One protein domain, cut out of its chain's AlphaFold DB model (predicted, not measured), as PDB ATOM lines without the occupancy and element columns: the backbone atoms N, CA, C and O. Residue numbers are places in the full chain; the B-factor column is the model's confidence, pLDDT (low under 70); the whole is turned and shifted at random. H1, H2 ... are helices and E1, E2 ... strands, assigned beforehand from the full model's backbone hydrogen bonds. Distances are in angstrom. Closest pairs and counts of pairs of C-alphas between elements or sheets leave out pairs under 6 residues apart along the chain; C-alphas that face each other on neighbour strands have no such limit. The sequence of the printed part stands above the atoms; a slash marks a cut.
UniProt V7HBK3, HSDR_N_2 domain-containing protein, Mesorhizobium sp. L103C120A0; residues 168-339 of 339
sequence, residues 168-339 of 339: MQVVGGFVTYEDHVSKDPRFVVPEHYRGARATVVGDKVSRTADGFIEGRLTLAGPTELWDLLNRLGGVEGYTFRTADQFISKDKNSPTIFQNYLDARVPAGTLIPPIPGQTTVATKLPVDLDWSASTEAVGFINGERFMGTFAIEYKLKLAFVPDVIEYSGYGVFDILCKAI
ATOM      1  N   MET A 168      46.169  -8.743  62.345       93.88
ATOM      2  CA  MET A 168      45.422  -9.652  61.476       93.88
ATOM      3  C   MET A 168      46.125  -9.794  60.126       93.88
ATOM      4  O   MET A 168      46.640  -8.828  59.567       93.88
ATOM      5  N   GLN A 169      46.084 -10.995  59.562       95.06
ATOM      6  CA  GLN A 169      46.555 -11.277  58.215       95.06
ATOM      7  C   GLN A 169      45.487 -10.886  57.195       95.06
ATOM      8  O   GLN A 169      44.341 -11.321  57.304       95.06
ATOM      9  N   VAL A 170      45.864 -10.150  56.153       95.31
ATOM     10  CA  VAL A 170      45.018  -9.988  54.970       95.31
ATOM     11  C   VAL A 170      45.174 -11.249  54.127       95.31
ATOM     12  O   VAL A 170      46.282 -11.605  53.721       95.31
ATOM     13  N   VAL A 171      44.072 -11.964  53.905       93.56
ATOM     14  CA  VAL A 171      44.075 -13.268  53.212       93.56
ATOM     15  C   VAL A 171      43.401 -13.217  51.844       93.56
ATOM     16  O   VAL A 171      43.399 -14.209  51.118       93.56
ATOM     17  N   GLY A 172      42.801 -12.083  51.497       93.94
ATOM     18  CA  GLY A 172      42.163 -11.879  50.209       93.94
ATOM     19  C   GLY A 172      41.251 -10.665  50.211       93.94
ATOM     20  O   GLY A 172      41.129  -9.954  51.206       93.94
ATOM     21  N   GLY A 173      40.577 -10.450  49.090       94.75
ATOM     22  CA  GLY A 173      39.665  -9.331  48.926       94.75
ATOM     23  C   GLY A 173      39.785  -8.713  47.553       94.75
ATOM     24  O   GLY A 173      40.518  -9.203  46.692       94.75
ATOM     25  N   PHE A 174      39.037  -7.642  47.341       94.75
ATOM     26  CA  PHE A 174      38.976  -6.976  46.055       94.75
ATOM     27  C   PHE A 174      38.755  -5.482  46.211       94.75
ATOM     28  O   PHE A 174      38.103  -5.029  47.151       94.75
ATOM     29  N   VAL A 175      39.262  -4.752  45.227       93.88
ATOM     30  CA  VAL A 175      39.005  -3.334  45.014       93.88
ATOM     31  C   VAL A 175      38.351  -3.214  43.644       93.88
ATOM     32  O   VAL A 175      38.913  -3.686  42.654       93.88
ATOM     33  N   THR A 176      37.158  -2.635  43.589       93.44
ATOM     34  CA  THR A 176      36.404  -2.432  42.349       93.44
ATOM     35  C   THR A 176      36.352  -0.944  42.052       93.44
ATOM     36  O   THR A 176      35.824  -0.178  42.853       93.44
ATOM     37  N   TYR A 177      36.884  -0.546  40.902       90.69
ATOM     38  CA  TYR A 177      36.843   0.830  40.425       90.69
ATOM     39  C   TYR A 177      35.505   1.073  39.723       90.69
ATOM     40  O   TYR A 177      35.193   0.405  38.740       90.69
ATOM     41  N   GLU A 178      34.692   1.998  40.223       89.38
ATOM     42  CA  GLU A 178      33.340   2.265  39.712       89.38
ATOM     43  C   GLU A 178      33.291   3.509  38.825       89.38
ATOM     44  O   GLU A 178      32.558   3.539  37.834       89.38
ATOM     45  N   ASP A 179      34.090   4.526  39.141       86.19
ATOM     46  CA  ASP A 179      34.093   5.760  38.370       86.19
ATOM     47  C   ASP A 179      35.467   6.416  38.310       86.19
ATOM     48  O   ASP A 179      36.307   6.217  39.188       86.19
ATOM     49  N   HIS A 180      35.685   7.202  37.257       84.25
ATOM     50  CA  HIS A 180      36.908   7.970  37.067       84.25
ATOM     51  C   HIS A 180      36.580   9.343  36.492       84.25
ATOM     52  O   HIS A 180      35.820   9.461  35.534       84.25
ATOM     53  N   VAL A 181      37.200  10.382  37.044       84.06
ATOM     54  CA  VAL A 181      37.004  11.765  36.613       84.06
ATOM     55  C   VAL A 181      38.363  12.374  36.309       84.06
ATOM     56  O   VAL A 181      39.212  12.469  37.188       84.06
ATOM     57  N   SER A 182      38.576  12.808  35.069       82.06
ATOM     58  CA  SER A 182      39.744  13.610  34.701       82.06
ATOM     59  C   SER A 182      39.360  15.083  34.667       82.06
ATOM     60  O   SER A 182      38.328  15.444  34.100       82.06
ATOM     61  N   LYS A 183      40.202  15.941  35.251       77.94
ATOM     62  CA  LYS A 183      40.079  17.397  35.080       77.94
ATOM     63  C   LYS A 183      40.675  17.861  33.748       77.94
ATOM     64  O   LYS A 183      40.370  18.965  33.302       77.94
ATOM     65  N   ASP A 184      41.520  17.038  33.120       75.50
ATOM     66  CA  ASP A 184      42.153  17.349  31.842       75.50
ATOM     67  C   ASP A 184      41.343  16.744  30.680       75.50
ATOM     68  O   ASP A 184      41.264  15.515  30.564       75.50
ATOM     69  N   PRO A 185      40.770  17.564  29.779       73.75
ATOM     70  CA  PRO A 185      39.988  17.074  28.646       73.75
ATOM     71  C   PRO A 185      40.814  16.270  27.625       73.75
ATOM     72  O   PRO A 185      40.236  15.579  26.789       73.75
ATOM     73  N   ARG A 186      42.154  16.337  27.670       71.75
ATOM     74  CA  ARG A 186      43.061  15.530  26.833       71.75
ATOM     75  C   ARG A 186      43.193  14.097  27.337       71.75
ATOM     76  O   ARG A 186      43.636  13.228  26.589       71.75
ATOM     77  N   PHE A 187      42.842  13.854  28.596       70.25
ATOM     78  CA  PHE A 187      42.952  12.555  29.238       70.25
ATOM     79  C   PHE A 187      41.553  12.012  29.530       70.25
ATOM     80  O   PHE A 187      40.919  12.369  30.520       70.25
ATOM     81  N   VAL A 188      41.058  11.147  28.646       68.88
ATOM     82  CA  VAL A 188      39.785  10.446  28.838       68.88
ATOM     83  C   VAL A 188      40.095   9.039  29.321       68.88
ATOM     84  O   VAL A 188      40.696   8.250  28.589       68.88
ATOM     85  N   VAL A 189      39.692   8.723  30.553       70.19
ATOM     86  CA  VAL A 189      39.810   7.359  31.076       70.19
ATOM     87  C   VAL A 189      38.839   6.466  30.297       70.19
ATOM     88  O   VAL A 189      37.650   6.785  30.233       70.19
ATOM     89  N   PRO A 190      39.308   5.370  29.676       69.56
ATOM     90  CA  PRO A 190      38.432   4.510  28.895       69.56
ATOM     91  C   PRO A 190      37.300   3.899  29.729       69.56
ATOM     92  O   PRO A 190      37.515   3.448  30.852       69.56
ATOM     93  N   GLU A 191      36.106   3.795  29.144       71.38
ATOM     94  CA  GLU A 191      34.905   3.294  29.834       71.38
ATOM     95  C   GLU A 191      35.061   1.856  30.360       71.38
ATOM     96  O   GLU A 191      34.480   1.503  31.381       71.38
ATOM     97  N   HIS A 192      35.921   1.041  29.739       70.44
ATOM     98  CA  HIS A 192      36.200  -0.330  30.187       70.44
ATOM     99  C   HIS A 192      36.939  -0.423  31.535       70.44
ATOM    100  O   HIS A 192      37.074  -1.521  32.070       70.44
ATOM    101  N   TYR A 193      37.417   0.695  32.097       72.38
ATOM    102  CA  TYR A 193      37.934   0.731  33.469       72.38
ATOM    103  C   TYR A 193      36.821   0.773  34.524       72.38
ATOM    104  O   TYR A 193      37.077   0.465  35.688       72.38
ATOM    105  N   ARG A 194      35.580   1.109  34.145       81.94
ATOM    106  CA  ARG A 194      34.425   1.000  35.041       81.94
ATOM    107  C   ARG A 194      34.115  -0.475  35.297       81.94
ATOM    108  O   ARG A 194      33.898  -1.252  34.371       81.94
ATOM    109  N   GLY A 195      34.087  -0.854  36.569       83.19
ATOM    110  CA  GLY A 195      33.950  -2.235  37.022       83.19
ATOM    111  C   GLY A 195      35.259  -3.028  37.016       83.19
ATOM    112  O   GLY A 195      35.238  -4.219  37.335       83.19
ATOM    113  N   ALA A 196      36.396  -2.402  36.680       85.75
ATOM    114  CA  ALA A 196      37.694  -3.055  36.779       85.75
ATOM    115  C   ALA A 196      37.957  -3.473  38.228       85.75
ATOM    116  O   ALA A 196      37.694  -2.722  39.170       85.75
ATOM    117  N   ARG A 197      38.478  -4.686  38.408       89.00
ATOM    118  CA  ARG A 197      38.650  -5.299  39.723       89.00
ATOM    119  C   ARG A 197      40.107  -5.665  39.946       89.00
ATOM    120  O   ARG A 197      40.650  -6.489  39.215       89.00
ATOM    121  N   ALA A 198      40.716  -5.081  40.969       89.69
ATOM    122  CA  ALA A 198      42.010  -5.505  41.484       89.69
ATOM    123  C   ALA A 198      41.803  -6.525  42.608       89.69
ATOM    124  O   ALA A 198      40.885  -6.394  43.425       89.69
ATOM    125  N   THR A 199      42.652  -7.549  42.652       91.50
ATOM    126  CA  THR A 199      42.605  -8.568  43.708       91.50
ATOM    127  C   THR A 199      43.580  -8.199  44.813       91.50
ATOM    128  O   THR A 199      44.737  -7.888  44.545       91.50
ATOM    129  N   VAL A 200      43.127  -8.263  46.060       92.75
ATOM    130  CA  VAL A 200      43.989  -8.124  47.233       92.75
ATOM    131  C   VAL A 200      44.656  -9.471  47.486       92.75
ATOM    132  O   VAL A 200      43.973 -10.469  47.706       92.75
ATOM    133  N   VAL A 201      45.985  -9.503  47.431       87.12
ATOM    134  CA  VAL A 201      46.788 -10.735  47.521       87.12
ATOM    135  C   VAL A 201      47.270 -10.998  48.951       87.12
ATOM    136  O   VAL A 201      47.569 -12.138  49.299       87.12
ATOM    137  N   GLY A 202      47.290  -9.971  49.805       82.25
ATOM    138  CA  GLY A 202      47.544 -10.125  51.234       82.25
ATOM    139  C   GLY A 202      48.384  -9.004  51.829       82.25
ATOM    140  O   GLY A 202      48.186  -7.835  51.496       82.25
ATOM    141  N   ASP A 203      49.325  -9.426  52.675       89.12
ATOM    142  CA  ASP A 203      50.039  -8.682  53.722       89.12
ATOM    143  C   ASP A 203      49.213  -8.602  55.019       89.12
ATOM    144  O   ASP A 203      48.564  -9.589  55.368       89.12
ATOM    145  N   LYS A 204      49.242  -7.523  55.795       95.19
ATOM    146  CA  LYS A 204      48.670  -7.539  57.147       95.19
ATOM    147  C   LYS A 204      48.123  -6.193  57.585       95.19
ATOM    148  O   LYS A 204      48.504  -5.144  57.071       95.19
ATOM    149  N   VAL A 205      47.271  -6.242  58.600       95.62
ATOM    150  CA  VAL A 205      46.821  -5.081  59.364       95.62
ATOM    151  C   VAL A 205      47.367  -5.215  60.775       95.62
ATOM    152  O   VAL A 205      47.170  -6.239  61.423       95.62
ATOM    153  N   SER A 206      48.078  -4.204  61.255       95.69
ATOM    154  CA  SER A 206      48.737  -4.252  62.562       95.69
ATOM    155  C   SER A 206      48.837  -2.870  63.188       95.69
ATOM    156  O   SER A 206      48.758  -1.851  62.497       95.69
ATOM    157  N   ARG A 207      49.042  -2.827  64.502       93.06
ATOM    158  CA  ARG A 207      49.443  -1.590  65.172       93.06
ATOM    159  C   ARG A 207      50.925  -1.312  64.994       93.06
ATOM    160  O   ARG A 207      51.769  -2.193  65.148       93.06
ATOM    161  N   THR A 208      51.230  -0.053  64.731       91.19
ATOM    162  CA  THR A 208      52.597   0.470  64.730       91.19
ATOM    163  C   THR A 208      53.046   0.818  66.152       91.19
ATOM    164  O   THR A 208      52.222   0.970  67.057       91.19
ATOM    165  N   ALA A 209      54.358   0.974  66.352       87.75
ATOM    166  CA  ALA A 209      54.921   1.395  67.638       87.75
ATOM    167  C   ALA A 209      54.406   2.777  68.091       87.75
ATOM    168  O   ALA A 209      54.282   3.019  69.288       87.75
ATOM    169  N   ASP A 210      54.049   3.636  67.134       88.94
ATOM    170  CA  ASP A 210      53.545   4.992  67.370       88.94
ATOM    171  C   ASP A 210      52.023   5.033  67.625       88.94
ATOM    172  O   ASP A 210      51.434   6.104  67.743       88.94
ATOM    173  N   GLY A 211      51.361   3.872  67.704       88.44
ATOM    174  CA  GLY A 211      49.942   3.746  68.055       88.44
ATOM    175  C   GLY A 211      48.963   3.782  66.877       88.44
ATOM    176  O   GLY A 211      47.806   3.395  67.058       88.44
ATOM    177  N   PHE A 212      49.413   4.154  65.673       95.12
ATOM    178  CA  PHE A 212      48.595   4.098  64.454       95.12
ATOM    179  C   PHE A 212      48.241   2.662  64.079       95.12
ATOM    180  O   PHE A 212      49.032   1.737  64.303       95.12
ATOM    181  N   ILE A 213      47.096   2.499  63.421       97.25
ATOM    182  CA  ILE A 213      46.745   1.257  62.739       97.25
ATOM    183  C   ILE A 213      47.220   1.360  61.290       97.25
ATOM    184  O   ILE A 213      46.874   2.304  60.581       97.25
ATOM    185  N   GLU A 214      48.020   0.387  60.862       97.12
ATOM    186  CA  GLU A 214      48.585   0.299  59.520       97.12
ATOM    187  C   GLU A 214      48.060  -0.954  58.816       97.12
ATOM    188  O   GLU A 214      48.253  -2.072  59.296       97.12
ATOM    189  N   GLY A 215      47.404  -0.760  57.674       95.62
ATOM    190  CA  GLY A 215      47.028  -1.813  56.740       95.62
ATOM    191  C   GLY A 215      47.961  -1.797  55.541       95.62
ATOM    192  O   GLY A 215      47.963  -0.838  54.768       95.62
ATOM    193  N   ARG A 216      48.749  -2.853  55.370       95.12
ATOM    194  CA  ARG A 216      49.537  -3.060  54.159       95.12
ATOM    195  C   ARG A 216      48.770  -3.968  53.222       95.12
ATOM    196  O   ARG A 216      48.237  -4.988  53.650       95.12
ATOM    197  N   LEU A 217      48.697  -3.573  51.959       92.94
ATOM    198  CA  LEU A 217      47.970  -4.293  50.927       92.94
ATOM    199  C   LEU A 217      48.874  -4.509  49.724       92.94
ATOM    200  O   LEU A 217      49.433  -3.564  49.171       92.94
ATOM    201  N   THR A 218      48.948  -5.751  49.265       90.56
ATOM    202  CA  THR A 218      49.444  -6.054  47.920       90.56
ATOM    203  C   THR A 218      48.255  -6.212  46.984       90.56
ATOM    204  O   THR A 218      47.370  -7.031  47.246       90.56
ATOM    205  N   LEU A 219      48.227  -5.441  45.897       88.62
ATOM    206  CA  LEU A 219      47.202  -5.549  44.861       88.62
ATOM    207  C   LEU A 219      47.792  -6.226  43.623       88.62
ATOM    208  O   LEU A 219      48.857  -5.836  43.155       88.62
ATOM    209  N   ALA A 220      47.077  -7.209  43.085       85.00
ATOM    210  CA  ALA A 220      47.231  -7.639  41.702       85.00
ATOM    211  C   ALA A 220      46.286  -6.781  40.857       85.00
ATOM    212  O   ALA A 220      45.060  -6.849  41.025       85.00
ATOM    213  N   GLY A 221      46.865  -5.912  40.036       76.00
ATOM    214  CA  GLY A 221      46.150  -4.918  39.259       76.00
ATOM    215  C   GLY A 221      45.265  -5.535  38.175       76.00
ATOM    216  O   GLY A 221      45.393  -6.707  37.822       76.00
ATOM    217  N   PRO A 222      44.341  -4.736  37.616       69.94
ATOM    218  CA  PRO A 222      43.384  -5.212  36.620       69.94
ATOM    219  C   PRO A 222      44.024  -5.493  35.249       69.94
ATOM    220  O   PRO A 222      43.395  -6.121  34.402       69.94
ATOM    221  N   THR A 223      45.257  -5.027  35.012       71.94
ATOM    222  CA  THR A 223      45.992  -5.239  33.756       71.94
ATOM    223  C   THR A 223      47.478  -5.460  34.029       71.94
ATOM    224  O   THR A 223      48.045  -4.774  34.883       71.94
ATOM    225  N   GLU A 224      48.130  -6.305  33.226       73.88
ATOM    226  CA  GLU A 224      49.575  -6.576  33.318       73.88
ATOM    227  C   GLU A 224      50.443  -5.316  33.162       73.88
ATOM    228  O   GLU A 224      51.494  -5.207  33.791       73.88
ATOM    229  N   LEU A 225      49.996  -4.341  32.360       75.56
ATOM    230  CA  LEU A 225      50.722  -3.090  32.139       75.56
ATOM    231  C   LEU A 225      50.838  -2.253  33.418       75.56
ATOM    232  O   LEU A 225      51.922  -1.776  33.744       75.56
ATOM    233  N   TRP A 226      49.738  -2.083  34.153       76.19
ATOM    234  CA  TRP A 226      49.743  -1.323  35.405       76.19
ATOM    235  C   TRP A 226      50.596  -1.991  36.486       76.19
ATOM    236  O   TRP A 226      51.354  -1.306  37.169       76.19
ATOM    237  N   ASP A 227      50.546  -3.319  36.596       78.62
ATOM    238  CA  ASP A 227      51.394  -4.064  37.533       78.62
ATOM    239  C   ASP A 227      52.881  -3.927  37.197       78.62
ATOM    240  O   ASP A 227      53.715  -3.744  38.086       78.62
ATOM    241  N   LEU A 228      53.218  -3.981  35.909       80.88
ATOM    242  CA  LEU A 228      54.573  -3.764  35.426       80.88
ATOM    243  C   LEU A 228      55.064  -2.346  35.736       80.88
ATOM    244  O   LEU A 228      56.170  -2.195  36.253       80.88
ATOM    245  N   LEU A 229      54.265  -1.318  35.433       81.06
ATOM    246  CA  LEU A 229      54.634   0.075  35.695       81.06
ATOM    247  C   LEU A 229      54.827   0.329  37.188       81.06
ATOM    248  O   LEU A 229      55.834   0.919  37.564       81.06
ATOM    249  N   ASN A 230      53.935  -0.185  38.037       84.94
ATOM    250  CA  ASN A 230      54.078  -0.103  39.489       84.94
ATOM    251  C   ASN A 230      55.400  -0.717  39.959       84.94
ATOM    252  O   ASN A 230      56.163  -0.054  40.657       84.94
ATOM    253  N   ARG A 231      55.737  -1.932  39.507       85.50
ATOM    254  CA  ARG A 231      57.013  -2.579  39.863       85.50
ATOM    255  C   ARG A 231      58.225  -1.792  39.375       85.50
ATOM    256  O   ARG A 231      59.169  -1.603  40.134       85.50
ATOM    257  N   LEU A 232      58.204  -1.321  38.127       86.25
ATOM    258  CA  LEU A 232      59.287  -0.503  37.568       86.25
ATOM    259  C   LEU A 232      59.426   0.841  38.295       86.25
ATOM    260  O   LEU A 232      60.533   1.362  38.393       86.25
ATOM    261  N   GLY A 233      58.320   1.378  38.810       84.12
ATOM    262  CA  GLY A 233      58.268   2.594  39.614       84.12
ATOM    263  C   GLY A 233      58.613   2.403  41.092       84.12
ATOM    264  O   GLY A 233      58.602   3.388  41.826       84.12
ATOM    265  N   GLY A 234      58.907   1.174  41.536       85.75
ATOM    266  CA  GLY A 234      59.241   0.856  42.930       85.75
ATOM    267  C   GLY A 234      58.039   0.678  43.865       85.75
ATOM    268  O   GLY A 234      58.202   0.695  45.082       85.75
ATOM    269  N   VAL A 235      56.831   0.503  43.325       86.62
ATOM    270  CA  VAL A 235      55.603   0.273  44.096       86.62
ATOM    271  C   VAL A 235      55.405  -1.230  44.306       86.62
ATOM    272  O   VAL A 235      54.936  -1.942  43.418       86.62
ATOM    273  N   GLU A 236      55.759  -1.715  45.496       81.62
ATOM    274  CA  GLU A 236      55.611  -3.129  45.887       81.62
ATOM    275  C   GLU A 236      54.317  -3.410  46.673       81.62
ATOM    276  O   GLU A 236      53.878  -4.555  46.769       81.62
ATOM    277  N   GLY A 237      53.675  -2.367  47.203       87.56
ATOM    278  CA  GLY A 237      52.443  -2.461  47.978       87.56
ATOM    279  C   GLY A 237      51.939  -1.090  48.426       87.56
ATOM    280  O   GLY A 237      52.616  -0.074  48.271       87.56
ATOM    281  N   TYR A 238      50.740  -1.071  48.996       91.94
ATOM    282  CA  TYR A 238      50.052   0.131  49.452       91.94
ATOM    283  C   TYR A 238      49.974   0.114  50.974       91.94
ATOM    284  O   TYR A 238      49.543  -0.876  51.563       91.94
ATOM    285  N   THR A 239      50.390   1.206  51.615       95.06
ATOM    286  CA  THR A 239      50.380   1.332  53.078       95.06
ATOM    287  C   THR A 239      49.347   2.363  53.494       95.06
ATOM    288  O   THR A 239      49.543   3.564  53.319       95.06
ATOM    289  N   PHE A 240      48.250   1.881  54.056       96.75
ATOM    290  CA  PHE A 240      47.157   2.685  54.573       96.75
ATOM    291  C   PHE A 240      47.318   2.874  56.075       96.75
ATOM    292  O   PHE A 240      47.593   1.914  56.794       96.75
ATOM    293  N   ARG A 241      47.120   4.094  56.569       97.56
ATOM    294  CA  ARG A 241      47.204   4.405  57.999       97.56
ATOM    295  C   ARG A 241      45.978   5.154  58.485       97.56
ATOM    296  O   ARG A 241      45.426   5.974  57.758       97.56
ATOM    297  N   THR A 242      45.596   4.898  59.729       97.88
ATOM    298  CA  THR A 242      44.599   5.691  60.447       97.88
ATOM    299  C   THR A 242      45.108   6.059  61.835       97.88
ATOM    300  O   THR A 242      45.823   5.283  62.478       97.88
ATOM    301  N   ALA A 243      44.750   7.266  62.272       96.12
ATOM    302  CA  ALA A 243      44.965   7.747  63.632       96.12
ATOM    303  C   ALA A 243      43.861   7.286  64.594       96.12
ATOM    304  O   ALA A 243      43.996   7.479  65.803       96.12
ATOM    305  N   ASP A 244      42.785   6.685  64.074       96.50
ATOM    306  CA  ASP A 244      41.713   6.161  64.903       96.50
ATOM    307  C   ASP A 244      42.259   5.128  65.879       96.50
ATOM    308  O   ASP A 244      43.036   4.229  65.539       96.50
ATOM    309  N   GLN A 245      41.800   5.242  67.124       94.69
ATOM    310  CA  GLN A 245      42.203   4.304  68.150       94.69
ATOM    311  C   GLN A 245      41.706   2.897  67.827       94.69
ATOM    312  O   GLN A 245      42.402   1.955  68.172       94.69
ATOM    313  N   PHE A 246      40.556   2.727  67.173       96.56
ATOM    314  CA  PHE A 246      39.995   1.429  66.797       96.56
ATOM    315  C   PHE A 246      39.340   1.519  65.422       96.56
ATOM    316  O   PHE A 246      38.742   2.542  65.099       96.56
ATOM    317  N   ILE A 247      39.393   0.436  64.646       97.06
ATOM    318  CA  ILE A 247      38.629   0.344  63.404       97.06
ATOM    319  C   ILE A 247      37.148   0.215  63.758       97.06
ATOM    320  O   ILE A 247      36.748  -0.657  64.537       97.06
ATOM    321  N   SER A 248      36.328   1.085  63.181       97.25
ATOM    322  CA  SER A 248      34.898   1.120  63.439       97.25
ATOM    323  C   SER A 248      34.188  -0.137  62.939       97.25
ATOM    324  O   SER A 248      34.496  -0.676  61.876       97.25
ATOM    325  N   LYS A 249      33.181  -0.577  63.696       96.44
ATOM    326  CA  LYS A 249      32.205  -1.606  63.291       96.44
ATOM    327  C   LYS A 249      30.878  -0.989  62.842       96.44
ATOM    328  O   LYS A 249      29.998  -1.701  62.364       96.44
ATOM    329  N   ASP A 250      30.721   0.323  63.014       95.88
ATOM    330  CA  ASP A 250      29.527   1.053  62.618       95.88
ATOM    331  C   ASP A 250      29.704   1.621  61.210       95.88
ATOM    332  O   ASP A 250      30.556   2.473  60.956       95.88
ATOM    333  N   LYS A 251      28.840   1.179  60.295       95.06
ATOM    334  CA  LYS A 251      28.781   1.683  58.922       95.06
ATOM    335  C   LYS A 251      28.517   3.192  58.853       95.06
ATOM    336  O   LYS A 251      28.935   3.824  57.889       95.06
ATOM    337  N   ASN A 252      27.817   3.762  59.834       96.19
ATOM    338  CA  ASN A 252      27.473   5.187  59.853       96.19
ATOM    339  C   ASN A 252      28.572   6.063  60.465       96.19
ATOM    340  O   ASN A 252      28.521   7.282  60.330       96.19
ATOM    341  N   SER A 253      29.563   5.452  61.112       96.31
ATOM    342  CA  SER A 253      30.731   6.131  61.668       96.31
ATOM    343  C   SER A 253      31.998   5.371  61.260       96.31
ATOM    344  O   SER A 253      32.659   4.801  62.128       96.31
ATOM    345  N   PRO A 254      32.306   5.281  59.952       97.62
ATOM    346  CA  PRO A 254      33.414   4.481  59.447       97.62
ATOM    347  C   PRO A 254      34.774   5.077  59.830       97.62
ATOM    348  O   PRO A 254      34.903   6.275  60.069       97.62
ATOM    349  N   THR A 255      35.797   4.231  59.831       98.25
ATOM    350  CA  THR A 255      37.193   4.637  59.994       98.25
ATOM    351  C   THR A 255      37.770   5.081  58.659       98.25
ATOM    352  O   THR A 255      37.523   4.461  57.620       98.25
ATOM    353  N   ILE A 256      38.579   6.137  58.706       98.19
ATOM    354  CA  ILE A 256      39.258   6.700  57.541       98.19
ATOM    355  C   ILE A 256      40.715   6.252  57.553       98.19
ATOM    356  O   ILE A 256      41.446   6.489  58.516       98.19
ATOM    357  N   PHE A 257      41.133   5.621  56.466       98.12
ATOM    358  CA  PHE A 257      42.500   5.223  56.188       98.12
ATOM    359  C   PHE A 257      43.059   6.044  55.035       98.12
ATOM    360  O   PHE A 257      42.407   6.201  54.007       98.12
ATOM    361  N   GLN A 258      44.293   6.511  55.174       97.94
ATOM    362  CA  GLN A 258      44.955   7.319  54.158       97.94
ATOM    363  C   GLN A 258      46.246   6.652  53.693       97.94
ATOM    364  O   GLN A 258      46.993   6.080  54.491       97.94
ATOM    365  N   ASN A 259      46.507   6.726  52.395       95.94
ATOM    366  CA  ASN A 259      47.747   6.296  51.766       95.94
ATOM    367  C   ASN A 259      48.252   7.403  50.842       95.94
ATOM    368  O   ASN A 259      47.468   8.078  50.180       95.94
ATOM    369  N   TYR A 260      49.569   7.545  50.778       95.31
ATOM    370  CA  TYR A 260      50.250   8.359  49.787       95.31
ATOM    371  C   TYR A 260      51.385   7.535  49.181       95.31
ATOM    372  O   TYR A 260      52.103   6.845  49.913       95.31
ATOM    373  N   LEU A 261      51.536   7.589  47.862       93.31
ATOM    374  CA  LEU A 261      52.639   6.970  47.138       93.31
ATOM    375  C   LEU A 261      53.173   7.923  46.073       93.31
ATOM    376  O   LEU A 261      52.400   8.638  45.439       93.31
ATOM    377  N   ASP A 262      54.479   7.848  45.851       92.75
ATOM    378  CA  ASP A 262      55.190   8.481  44.746       92.75
ATOM    379  C   ASP A 262      55.966   7.404  43.999       92.75
ATOM    380  O   ASP A 262      56.559   6.515  44.617       92.75
ATOM    381  N   ALA A 263      55.983   7.490  42.676       92.06
ATOM    382  CA  ALA A 263      56.689   6.546  41.835       92.06
ATOM    383  C   ALA A 263      57.236   7.222  40.579       92.06
ATOM    384  O   ALA A 263      56.696   8.211  40.074       92.06
ATOM    385  N   ARG A 264      58.347   6.671  40.089       91.81
ATOM    386  CA  ARG A 264      59.067   7.186  38.927       91.81
ATOM    387  C   ARG A 264      59.621   6.049  38.094       91.81
ATOM    388  O   ARG A 264      60.378   5.227  38.600       91.81
ATOM    389  N   VAL A 265      59.334   6.072  36.798       90.94
ATOM    390  CA  VAL A 265      59.998   5.216  35.812       90.94
ATOM    391  C   VAL A 265      60.918   6.088  34.954       90.94
ATOM    392  O   VAL A 265      60.426   6.950  34.222       90.94
ATOM    393  N   PRO A 266      62.249   5.896  35.025       90.50
ATOM    394  CA  PRO A 266      63.191   6.689  34.244       90.50
ATOM    395  C   PRO A 266      63.076   6.456  32.735       90.50
ATOM    396  O   PRO A 266      62.789   5.344  32.271       90.50
ATOM    397  N   ALA A 267      63.412   7.481  31.960       90.38
ATOM    398  CA  ALA A 267      63.625   7.388  30.527       90.38
ATOM    399  C   ALA A 267      64.655   6.296  30.196       90.38
ATOM    400  O   ALA A 267      65.630   6.066  30.913       90.38
ATOM    401  N   GLY A 268      64.447   5.607  29.078       88.88
ATOM    402  CA  GLY A 268      65.289   4.500  28.635       88.88
ATOM    403  C   GLY A 268      64.948   3.146  29.263       88.88
ATOM    404  O   GLY A 268      65.482   2.138  28.789       88.88
ATOM    405  N   THR A 269      64.046   3.093  30.253       89.31
ATOM    406  CA  THR A 269      63.552   1.832  30.829       89.31
ATOM    407  C   THR A 269      62.899   0.976  29.747       89.31
ATOM    408  O   THR A 269      62.074   1.461  28.971       89.31
ATOM    409  N   LEU A 270      63.287  -0.299  29.667       86.94
ATOM    410  CA  LEU A 270      62.726  -1.249  28.709       86.94
ATOM    411  C   LEU A 270      61.358  -1.737  29.192       86.94
ATOM    412  O   LEU A 270      61.265  -2.442  30.193       86.94
ATOM    413  N   ILE A 271      60.314  -1.396  28.442       84.06
ATOM    414  CA  ILE A 271      58.962  -1.916  28.621       84.06
ATOM    415  C   ILE A 271      58.825  -3.170  27.741       84.06
ATOM    416  O   ILE A 271      58.972  -3.051  26.519       84.06
ATOM    417  N   PRO A 272      58.606  -4.373  28.304       79.88
ATOM    418  CA  PRO A 272      58.347  -5.581  27.523       79.88
ATOM    419  C   PRO A 272      57.127  -5.428  26.595       79.88
ATOM    420  O   PRO A 272      56.265  -4.583  26.842       79.88
ATOM    421  N   PRO A 273      57.046  -6.234  25.519       76.94
ATOM    422  CA  PRO A 273      55.882  -6.238  24.641       76.94
ATOM    423  C   PRO A 273      54.615  -6.583  25.432       76.94
ATOM    424  O   PRO A 273      54.607  -7.527  26.220       76.94
ATOM    425  N   ILE A 274      53.554  -5.812  25.204       70.12
ATOM    426  CA  ILE A 274      52.261  -5.981  25.866       70.12
ATOM    427  C   ILE A 274      51.357  -6.762  24.906       70.12
ATOM    428  O   ILE A 274      51.099  -6.273  23.796       70.12
ATOM    429  N   PRO A 275      50.851  -7.948  25.297       64.62
ATOM    430  CA  PRO A 275      49.960  -8.739  24.456       64.62
ATOM    431  C   PRO A 275      48.781  -7.906  23.928       64.62
ATOM    432  O   PRO A 275      48.044  -7.290  24.691       64.62
ATOM    433  N   GLY A 276      48.615  -7.867  22.603       65.94
ATOM    434  CA  GLY A 276      47.534  -7.123  21.942       65.94
ATOM    435  C   GLY A 276      47.786  -5.624  21.715       65.94
ATOM    436  O   GLY A 276      46.967  -4.991  21.054       65.94
ATOM    437  N   GLN A 277      48.903  -5.059  22.192       66.50
ATOM    438  CA  GLN A 277      49.273  -3.657  21.934       66.50
ATOM    439  C   GLN A 277      50.612  -3.512  21.206       66.50
ATOM    440  O   GLN A 277      50.691  -2.791  20.214       66.50
ATOM    441  N   THR A 278      51.668  -4.189  21.667       67.88
ATOM    442  CA  THR A 278      53.019  -4.054  21.101       67.88
ATOM    443  C   THR A 278      53.680  -5.415  20.908       67.88
ATOM    444  O   THR A 278      53.546  -6.319  21.728       67.88
ATOM    445  N   THR A 279      54.408  -5.579  19.802       69.81
ATOM    446  CA  THR A 279      55.104  -6.835  19.456       69.81
ATOM    447  C   THR A 279      56.582  -6.833  19.838       69.81
ATOM    448  O   THR A 279      57.223  -7.882  19.817       69.81
ATOM    449  N   VAL A 280      57.134  -5.671  20.201       80.38
ATOM    450  CA  VAL A 280      58.545  -5.491  20.560       80.38
ATOM    451  C   VAL A 280      58.686  -4.721  21.869       80.38
ATOM    452  O   VAL A 280      57.884  -3.837  22.177       80.38
ATOM    453  N   ALA A 281      59.733  -5.046  22.630       80.62
ATOM    454  CA  ALA A 281      60.096  -4.269  23.806       80.62
ATOM    455  C   ALA A 281      60.462  -2.839  23.383       80.62
ATOM    456  O   ALA A 281      61.228  -2.641  22.439       80.62
ATOM    457  N   THR A 282      59.921  -1.847  24.083       82.50
ATOM    458  CA  THR A 282      60.086  -0.431  23.738       82.50
ATOM    459  C   THR A 282      60.744   0.304  24.895       82.50
ATOM    460  O   THR A 282      60.408   0.072  26.053       82.50
ATOM    461  N   LYS A 283      61.704   1.188  24.607       86.88
ATOM    462  CA  LYS A 283      62.286   2.055  25.637       86.88
ATOM    463  C   LYS A 283      61.349   3.220  25.916       86.88
ATOM    464  O   LYS A 283      60.896   3.871  24.976       86.88
ATOM    465  N   LEU A 284      61.108   3.501  27.191       85.31
ATOM    466  CA  LEU A 284      60.344   4.670  27.596       85.31
ATOM    467  C   LEU A 284      61.077   5.938  27.113       85.31
ATOM    468  O   LEU A 284      62.256   6.105  27.428       85.31
ATOM    469  N   PRO A 285      60.445   6.813  26.314       84.94
ATOM    470  CA  PRO A 285      61.146   7.933  25.686       84.94
ATOM    471  C   PRO A 285      61.457   9.070  26.666       84.94
ATOM    472  O   PRO A 285      62.345   9.875  26.400       84.94
ATOM    473  N   VAL A 286      60.732   9.138  27.783       87.19
ATOM    474  CA  VAL A 286      60.847  10.183  28.803       87.19
ATOM    475  C   VAL A 286      60.621   9.617  30.197       87.19
ATOM    476  O   VAL A 286      60.112   8.509  30.330       87.19
ATOM    477  N   ASP A 287      60.965  10.394  31.219       88.44
ATOM    478  CA  ASP A 287      60.585  10.080  32.591       88.44
ATOM    479  C   ASP A 287      59.060  10.116  32.747       88.44
ATOM    480  O   ASP A 287      58.380  11.004  32.215       88.44
ATOM    481  N   LEU A 288      58.546   9.137  33.488       89.00
ATOM    482  CA  LEU A 288      57.158   9.031  33.906       89.00
ATOM    483  C   LEU A 288      57.112   9.125  35.429       89.00
ATOM    484  O   LEU A 288      57.507   8.176  36.107       89.00
ATOM    485  N   ASP A 289      56.630  10.251  35.948       90.88
ATOM    486  CA  ASP A 289      56.435  10.459  37.382       90.88
ATOM    487  C   ASP A 289      54.938  10.441  37.698       90.88
ATOM    488  O   ASP A 289      54.141  11.083  37.002       90.88
ATOM    489  N   TRP A 290      54.545   9.752  38.767       91.44
ATOM    490  CA  TRP A 290      53.193   9.864  39.297       91.44
ATOM    491  C   TRP A 290      53.163   9.810  40.817       91.44
ATOM    492  O   TRP A 290      53.968   9.135  41.454       91.44
ATOM    493  N   SER A 291      52.185  10.509  41.382       93.62
ATOM    494  CA  SER A 291      51.820  10.407  42.792       93.62
ATOM    495  C   SER A 291      50.366   9.982  42.907       93.62
ATOM    496  O   SER A 291      49.542  10.432  42.100       93.62
ATOM    497  N   ALA A 292      50.029   9.194  43.921       93.44
ATOM    498  CA  ALA A 292      48.644   8.898  44.256       93.44
ATOM    499  C   ALA A 292      48.373   9.119  45.746       93.44
ATOM    500  O   ALA A 292      49.117   8.639  46.601       93.44
ATOM    501  N   SER A 293      47.285   9.825  46.049       96.38
ATOM    502  CA  SER A 293      46.742   9.967  47.399       96.38
ATOM    503  C   SER A 293      45.419   9.224  47.463       96.38
ATOM    504  O   SER A 293      44.527   9.497  46.666       96.38
ATOM    505  N   THR A 294      45.286   8.282  48.390       96.50
ATOM    506  CA  THR A 294      44.078   7.466  48.534       96.50
ATOM    507  C   THR A 294      43.475   7.663  49.907       96.50
ATOM    508  O   THR A 294      44.163   7.505  50.913       96.50
ATOM    509  N   GLU A 295      42.175   7.922  49.942       98.19
ATOM    510  CA  GLU A 295      41.363   7.861  51.145       98.19
ATOM    511  C   GLU A 295      40.417   6.663  51.048       98.19
ATOM    512  O   GLU A 295      39.608   6.565  50.128       98.19
ATOM    513  N   ALA A 296      40.539   5.732  51.988       97.62
ATOM    514  CA  ALA A 296      39.687   4.563  52.126       97.62
ATOM    515  C   ALA A 296      38.834   4.716  53.387       97.62
ATOM    516  O   ALA A 296      39.347   4.756  54.502       97.62
ATOM    517  N   VAL A 297      37.521   4.785  53.208       98.25
ATOM    518  CA  VAL A 297      36.543   4.966  54.279       98.25
ATOM    519  C   VAL A 297      35.774   3.665  54.442       98.25
ATOM    520  O   VAL A 297      35.079   3.234  53.520       98.25
ATOM    521  N   GLY A 298      35.896   3.017  55.598       97.62
ATOM    522  CA  GLY A 298      35.303   1.698  55.794       97.62
ATOM    523  C   GLY A 298      35.027   1.320  57.235       97.62
ATOM    524  O   GLY A 298      35.409   1.996  58.186       97.62
ATOM    525  N   PHE A 299      34.347   0.194  57.385       97.56
ATOM    526  CA  PHE A 299      34.007  -0.401  58.668       97.56
ATOM    527  C   PHE A 299      34.237  -1.910  58.607       97.56
ATOM    528  O   PHE A 299      34.332  -2.512  57.532       97.56
ATOM    529  N   ILE A 300      34.331  -2.530  59.776       95.81
ATOM    530  CA  ILE A 300      34.495  -3.969  59.914       95.81
ATOM    531  C   ILE A 300      33.151  -4.645  60.165       95.81
ATOM    532  O   ILE A 300      32.404  -4.270  61.066       95.81
ATOM    533  N   ASN A 301      32.893  -5.717  59.418       94.38
ATOM    534  CA  ASN A 301      31.790  -6.640  59.636       94.38
ATOM    535  C   ASN A 301      32.312  -8.084  59.672       94.38
ATOM    536  O   ASN A 301      32.645  -8.673  58.641       94.38
ATOM    537  N   GLY A 302      32.400  -8.661  60.873       90.94
ATOM    538  CA  GLY A 302      33.046  -9.958  61.073       90.94
ATOM    539  C   GLY A 302      34.527  -9.889  60.696       90.94
ATOM    540  O   GLY A 302      35.242  -9.033  61.192       90.94
ATOM    541  N   GLU A 303      34.976 -10.765  59.802       93.19
ATOM    542  CA  GLU A 303      36.358 -10.797  59.289       93.19
ATOM    543  C   GLU A 303      36.585  -9.868  58.080       93.19
ATOM    544  O   GLU A 303      37.644  -9.916  57.457       93.19
ATOM    545  N   ARG A 304      35.602  -9.043  57.695       95.50
ATOM    546  CA  ARG A 304      35.685  -8.209  56.488       95.50
ATOM    547  C   ARG A 304      35.808  -6.732  56.810       95.50
ATOM    548  O   ARG A 304      34.983  -6.204  57.548       95.50
ATOM    549  N   PHE A 305      36.779  -6.065  56.196       96.75
ATOM    550  CA  PHE A 305      36.857  -4.612  56.118       96.75
ATOM    551  C   PHE A 305      36.282  -4.162  54.776       96.75
ATOM    552  O   PHE A 305      36.799  -4.525  53.719       96.75
ATOM    553  N   MET A 306      35.179  -3.421  54.815       97.81
ATOM    554  CA  MET A 306      34.407  -3.052  53.628       97.81
ATOM    555  C   MET A 306      34.142  -1.553  53.614       97.81
ATOM    556  O   MET A 306      33.960  -0.938  54.667       97.81
ATOM    557  N   GLY A 307      34.073  -0.970  52.424       97.88
ATOM    558  CA  GLY A 307      33.867   0.462  52.310       97.88
ATOM    559  C   GLY A 307      34.047   1.003  50.905       97.88
ATOM    560  O   GLY A 307      33.959   0.276  49.915       97.88
ATOM    561  N   THR A 308      34.290   2.303  50.850       98.00
ATOM    562  CA  THR A 308      34.513   3.072  49.628       98.00
ATOM    563  C   THR A 308      35.885   3.708  49.665       98.00
ATOM    564  O   THR A 308      36.391   4.036  50.737       98.00
ATOM    565  N   PHE A 309      36.471   3.948  48.504       97.12
ATOM    566  CA  PHE A 309      37.700   4.716  48.405       97.12
ATOM    567  C   PHE A 309      37.578   5.814  47.355       97.12
ATOM    568  O   PHE A 309      36.827   5.694  46.383       97.12
ATOM    569  N   ALA A 310      38.355   6.867  47.563       96.50
ATOM    570  CA  ALA A 310      38.656   7.886  46.578       96.50
ATOM    571  C   ALA A 310      40.174   7.938  46.412       96.50
ATOM    572  O   ALA A 310      40.913   7.953  47.396       96.50
ATOM    573  N   ILE A 311      40.641   7.942  45.171       93.94
ATOM    574  CA  ILE A 311      42.056   8.058  44.836       93.94
ATOM    575  C   ILE A 311      42.257   9.261  43.928       93.94
ATOM    576  O   ILE A 311      41.515   9.457  42.970       93.94
ATOM    577  N   GLU A 312      43.258  10.075  44.229       93.94
ATOM    578  CA  GLU A 312      43.675  11.213  43.423       93.94
ATOM    579  C   GLU A 312      45.060  10.942  42.863       93.94
ATOM    580  O   GLU A 312      46.012  10.724  43.611       93.94
ATOM    581  N   TYR A 313      45.174  10.987  41.542       90.62
ATOM    582  CA  TYR A 313      46.418  10.797  40.825       90.62
ATOM    583  C   TYR A 313      46.908  12.117  40.246       90.62
ATOM    584  O   TYR A 313      46.138  12.903  39.687       90.62
ATOM    585  N   LYS A 314      48.222  12.315  40.317       91.44
ATOM    586  CA  LYS A 314      48.924  13.372  39.591       91.44
ATOM    587  C   LYS A 314      49.970  12.720  38.717       91.44
ATOM    588  O   LYS A 314      50.888  12.088  39.229       91.44
ATOM    589  N   LEU A 315      49.811  12.865  37.411       88.06
ATOM    590  CA  LEU A 315      50.710  12.316  36.412       88.06
ATOM    591  C   LEU A 315      51.516  13.447  35.781       88.06
ATOM    592  O   LEU A 315      50.953  14.433  35.300       88.06
ATOM    593  N   LYS A 316      52.838  13.290  35.748       86.56
ATOM    594  CA  LYS A 316      53.749  14.228  35.102       86.56
ATOM    595  C   LYS A 316      54.541  13.506  34.017       86.56
ATOM    596  O   LYS A 316      55.268  12.549  34.273       86.56
ATOM    597  N   LEU A 317      54.390  13.997  32.792       80.31
ATOM    598  CA  LEU A 317      55.108  13.533  31.609       80.31
ATOM    599  C   LEU A 317      56.099  14.617  31.197       80.31
ATOM    600  O   LEU A 317      55.710  15.773  31.083       80.31
ATOM    601  N   ALA A 318      57.358  14.272  30.918       74.69
ATOM    602  CA  ALA A 318      58.385  15.290  30.656       74.69
ATOM    603  C   ALA A 318      58.085  16.226  29.459       74.69
ATOM    604  O   ALA A 318      58.629  17.324  29.393       74.69
ATOM    605  N   PHE A 319      57.236  15.805  28.514       70.25
ATOM    606  CA  PHE A 319      56.842  16.586  27.332       70.25
ATOM    607  C   PHE A 319      55.492  17.310  27.477       70.25
ATOM    608  O   PHE A 319      55.108  18.052  26.573       70.25
ATOM    609  N   VAL A 320      54.766  17.105  28.582       72.06
ATOM    610  CA  VAL A 320      53.528  17.830  28.889       72.06
ATOM    611  C   VAL A 320      53.849  18.827  30.005       72.06
ATOM    612  O   VAL A 320      54.226  18.402  31.094       72.06
ATOM    613  N   PRO A 321      53.758  20.147  29.756       68.94
ATOM    614  CA  PRO A 321      54.114  21.142  30.767       68.94
ATOM    615  C   PRO A 321      53.169  21.118  31.976       68.94
ATOM    616  O   PRO A 321      53.589  21.454  33.082       68.94
ATOM    617  N   ASP A 322      51.924  20.684  31.776       82.56
ATOM    618  CA  ASP A 322      50.909  20.599  32.822       82.56
ATOM    619  C   ASP A 322      50.903  19.225  33.499       82.56
ATOM    620  O   ASP A 322      51.100  18.188  32.863       82.56
ATOM    621  N   VAL A 323      50.610  19.219  34.798       84.62
ATOM    622  CA  VAL A 323      50.302  17.993  35.540       84.62
ATOM    623  C   VAL A 323      48.894  17.542  35.166       84.62
ATOM    624  O   VAL A 323      47.946  18.322  35.249       84.62
ATOM    625  N   ILE A 324      48.754  16.276  34.781       85.69
ATOM    626  CA  ILE A 324      47.451  15.668  34.521       85.69
ATOM    627  C   ILE A 324      46.899  15.179  35.860       85.69
ATOM    628  O   ILE A 324      47.492  14.310  36.503       85.69
ATOM    629  N   GLU A 325      45.766  15.740  36.275       88.56
ATOM    630  CA  GLU A 325      45.043  15.321  37.475       88.56
ATOM    631  C   GLU A 325      43.819  14.486  37.100       88.56
ATOM    632  O   GLU A 325      42.967  14.924  36.316       88.56
ATOM    633  N   TYR A 326      43.700  13.309  37.709       88.81
ATOM    634  CA  TYR A 326      42.492  12.498  37.616       88.81
ATOM    635  C   TYR A 326      42.195  11.793  38.936       88.81
ATOM    636  O   TYR A 326      43.092  11.493  39.721       88.81
ATOM    637  N   SER A 327      40.919  11.527  39.168       90.25
ATOM    638  CA  SER A 327      40.412  10.877  40.368       90.25
ATOM    639  C   SER A 327      39.722   9.570  40.004       90.25
ATOM    640  O   SER A 327      39.093   9.467  38.950       90.25
ATOM    641  N   GLY A 328      39.839   8.574  40.874       90.56
ATOM    642  CA  GLY A 328      39.112   7.314  40.803       90.56
ATOM    643  C   GLY A 328      38.272   7.111  42.057       90.56
ATOM    644  O   GLY A 328      38.669   7.516  43.150       90.56
ATOM    645  N   TYR A 329      37.123   6.469  41.900       94.25
ATOM    646  CA  TYR A 329      36.215   6.135  42.990       94.25
ATOM    647  C   TYR A 329      35.807   4.678  42.890       94.25
ATOM    648  O   TYR A 329      35.679   4.124  41.793       94.25
ATOM    649  N   GLY A 330      35.564   4.058  44.035       95.44
ATOM    650  CA  GLY A 330      35.080   2.695  44.036       95.44
ATOM    651  C   GLY A 330      34.827   2.132  45.416       95.44
ATOM    652  O   GLY A 330      34.779   2.847  46.419       95.44
ATOM    653  N   VAL A 331      34.685   0.814  45.444       97.25
ATOM    654  CA  VAL A 331      34.392   0.034  46.644       97.25
ATOM    655  C   VAL A 331      35.481  -0.992  46.902       97.25
ATOM    656  O   VAL A 331      36.148  -1.467  45.980       97.25
ATOM    657  N   PHE A 332      35.642  -1.372  48.163       96.81
ATOM    658  CA  PHE A 332      36.521  -2.463  48.556       96.81
ATOM    659  C   PHE A 332      35.825  -3.427  49.517       96.81
ATOM    660  O   PHE A 332      34.939  -3.055  50.288       96.81
ATOM    661  N   ASP A 333      36.269  -4.678  49.473       97.12
ATOM    662  CA  ASP A 333      35.899  -5.740  50.405       97.12
ATOM    663  C   ASP A 333      37.137  -6.602  50.657       97.12
ATOM    664  O   ASP A 333      37.607  -7.309  49.761       97.12
ATOM    665  N   ILE A 334      37.694  -6.492  51.860       97.06
ATOM    666  CA  ILE A 334      38.972  -7.083  52.256       97.06
ATOM    667  C   ILE A 334      38.732  -8.088  53.375       97.06
ATOM    668  O   ILE A 334      38.127  -7.757  54.389       97.06
ATOM    669  N   LEU A 335      39.231  -9.312  53.208       95.88
ATOM    670  CA  LEU A 335      39.130 -10.382  54.194       95.88
ATOM    671  C   LEU A 335      40.397 -10.436  55.057       95.88
ATOM    672  O   LEU A 335      41.497 -10.679  54.552       95.88
ATOM    673  N   CYS A 336      40.213 -10.288  56.366       93.94
ATOM    674  CA  CYS A 336      41.262 -10.299  57.378       93.94
ATOM    675  C   CYS A 336      41.035 -11.446  58.371       93.94
ATOM    676  O   CYS A 336      39.932 -11.613  58.884       93.94
ATOM    677  N   LYS A 337      42.080 -12.206  58.708       91.38
ATOM    678  CA  LYS A 337      42.019 -13.309  59.680       91.38
ATOM    679  C   LYS A 337      42.991 -13.117  60.833       91.38
ATOM    680  O   LYS A 337      44.089 -12.602  60.641       91.38
ATOM    681  N   ALA A 338      42.591 -13.559  62.021       85.94
ATOM    682  CA  ALA A 338      43.508 -13.687  63.150       85.94
ATOM    683  C   ALA A 338      44.612 -14.717  62.830       85.94
ATOM    684  O   ALA A 338      44.361 -15.681  62.099       85.94
ATOM    685  N   ILE A 339      45.817 -14.477  63.354       71.44
ATOM    686  CA  ILE A 339      47.026 -15.292  63.129       71.44
ATOM    687  C   ILE A 339      47.185 -16.353  64.215       71.44
ATOM    688  O   ILE A 339      46.938 -16.022  65.396       71.44
TER     689      ILE A 339
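What this domain is: This is residues 168 to 339 of the 339 residues of the protein "HSDR_N_2 domain-containing protein" of Mesorhizobium sp. L103C120A0 (UniProt V7HBK3). Nine strands curl round into a nearly closed barrel: E2 and E3 run end to end beside E1, E4 and E5 follow, E6, E7, E8 and E9 make the rest of the wall back to E1, and the edge strands E5 and E6 come side by side. The one helix, H1, lies at one end of the wall near E6, and the long link of residues 266 to 287 reaches beyond it. The printed part has 172 residues with one named helix and nine named strands, H1 coming between E4 and E5 along the chain; the class is mostly strand, and the neighbour pairs of the branched sheet are antiparallel. The whole is compact, with a radius of gyration of the C-alphas of 17.3 A and spans of 48 by 33 by 32 A.

Where its parts are: E1, residues 168 to 182, begins at C-alpha 168 (45.422, -9.652, 61.476), is 35.9 A long and bends by 74 degrees at residue 171. E2 is residues 197 to 202, 15.3 A, and E3 is residues 204 to 207, 10.0 A. E4 is residues 213 to 220, 22.8 A. H1, residues 224 to 232, measures 12.2 A, and E5, residues 238 to 242, 13.5 A. E6 is residues 255 to 265, 33.2 A, ending at C-alpha 265 (59.998, 5.216, 35.812). E7, residues 288 to 301, measures 39.4 A, and E8, residues 304 to 317, 38.3 A. E9, residues 324 to 338, is 41.2 A long and ends at C-alpha 338 (43.508, -13.687, 63.150).

How they stand to each other: E2 and E3 lie on one side of E1, and E9 on the other side. In the hairpin of E1 and E2, N 175 and O 198 are 2.9 A apart; between E1 and E3, N 168 and O 205 are 2.8 A apart. E2 runs on into E3 at 62 degrees. E4 is antiparallel to both, with N 220 and O 199 at 2.8 A and N 206 and O 214 at 2.9 A. E5 is on the other side of E4, with N 215 and O 240 at 2.8 A. E5 and E6 have 14 pairs of C-alphas within 8 A, the closest those of Phe 240 and Asn 259 at 4.6 A. E6 to E9 form a meander, each strand the antiparallel neighbour of the one before: N 259 and O 294 are 2.9 A apart, N 295 and O 310 2.8 A, and N 311 and O 328 2.9 A. E9 and E1 are antiparallel, with N 174 and O 333 at 2.8 A. H1 is on the sheet and at the sheet's level, its height 1.7 A over a local plane fitted only just, to 6 C-alphas; its closest C-alphas with E6 are those of Leu 232 and Val 265, 6.0 A. In H1 every O i to N i+4 pair is within hydrogen-bond range.

The domain as a whole: The C-alphas of Gln 245 and Thr 279, the two farthest apart, are 51.6 A apart. The printed part has no cut. The links E1 to E2, E5 to E6 and E6 to E7 are long. The mean pLDDT of the printed part is 88.1; residues 188, 190, 222, 275 to 279 and 321 are under 70.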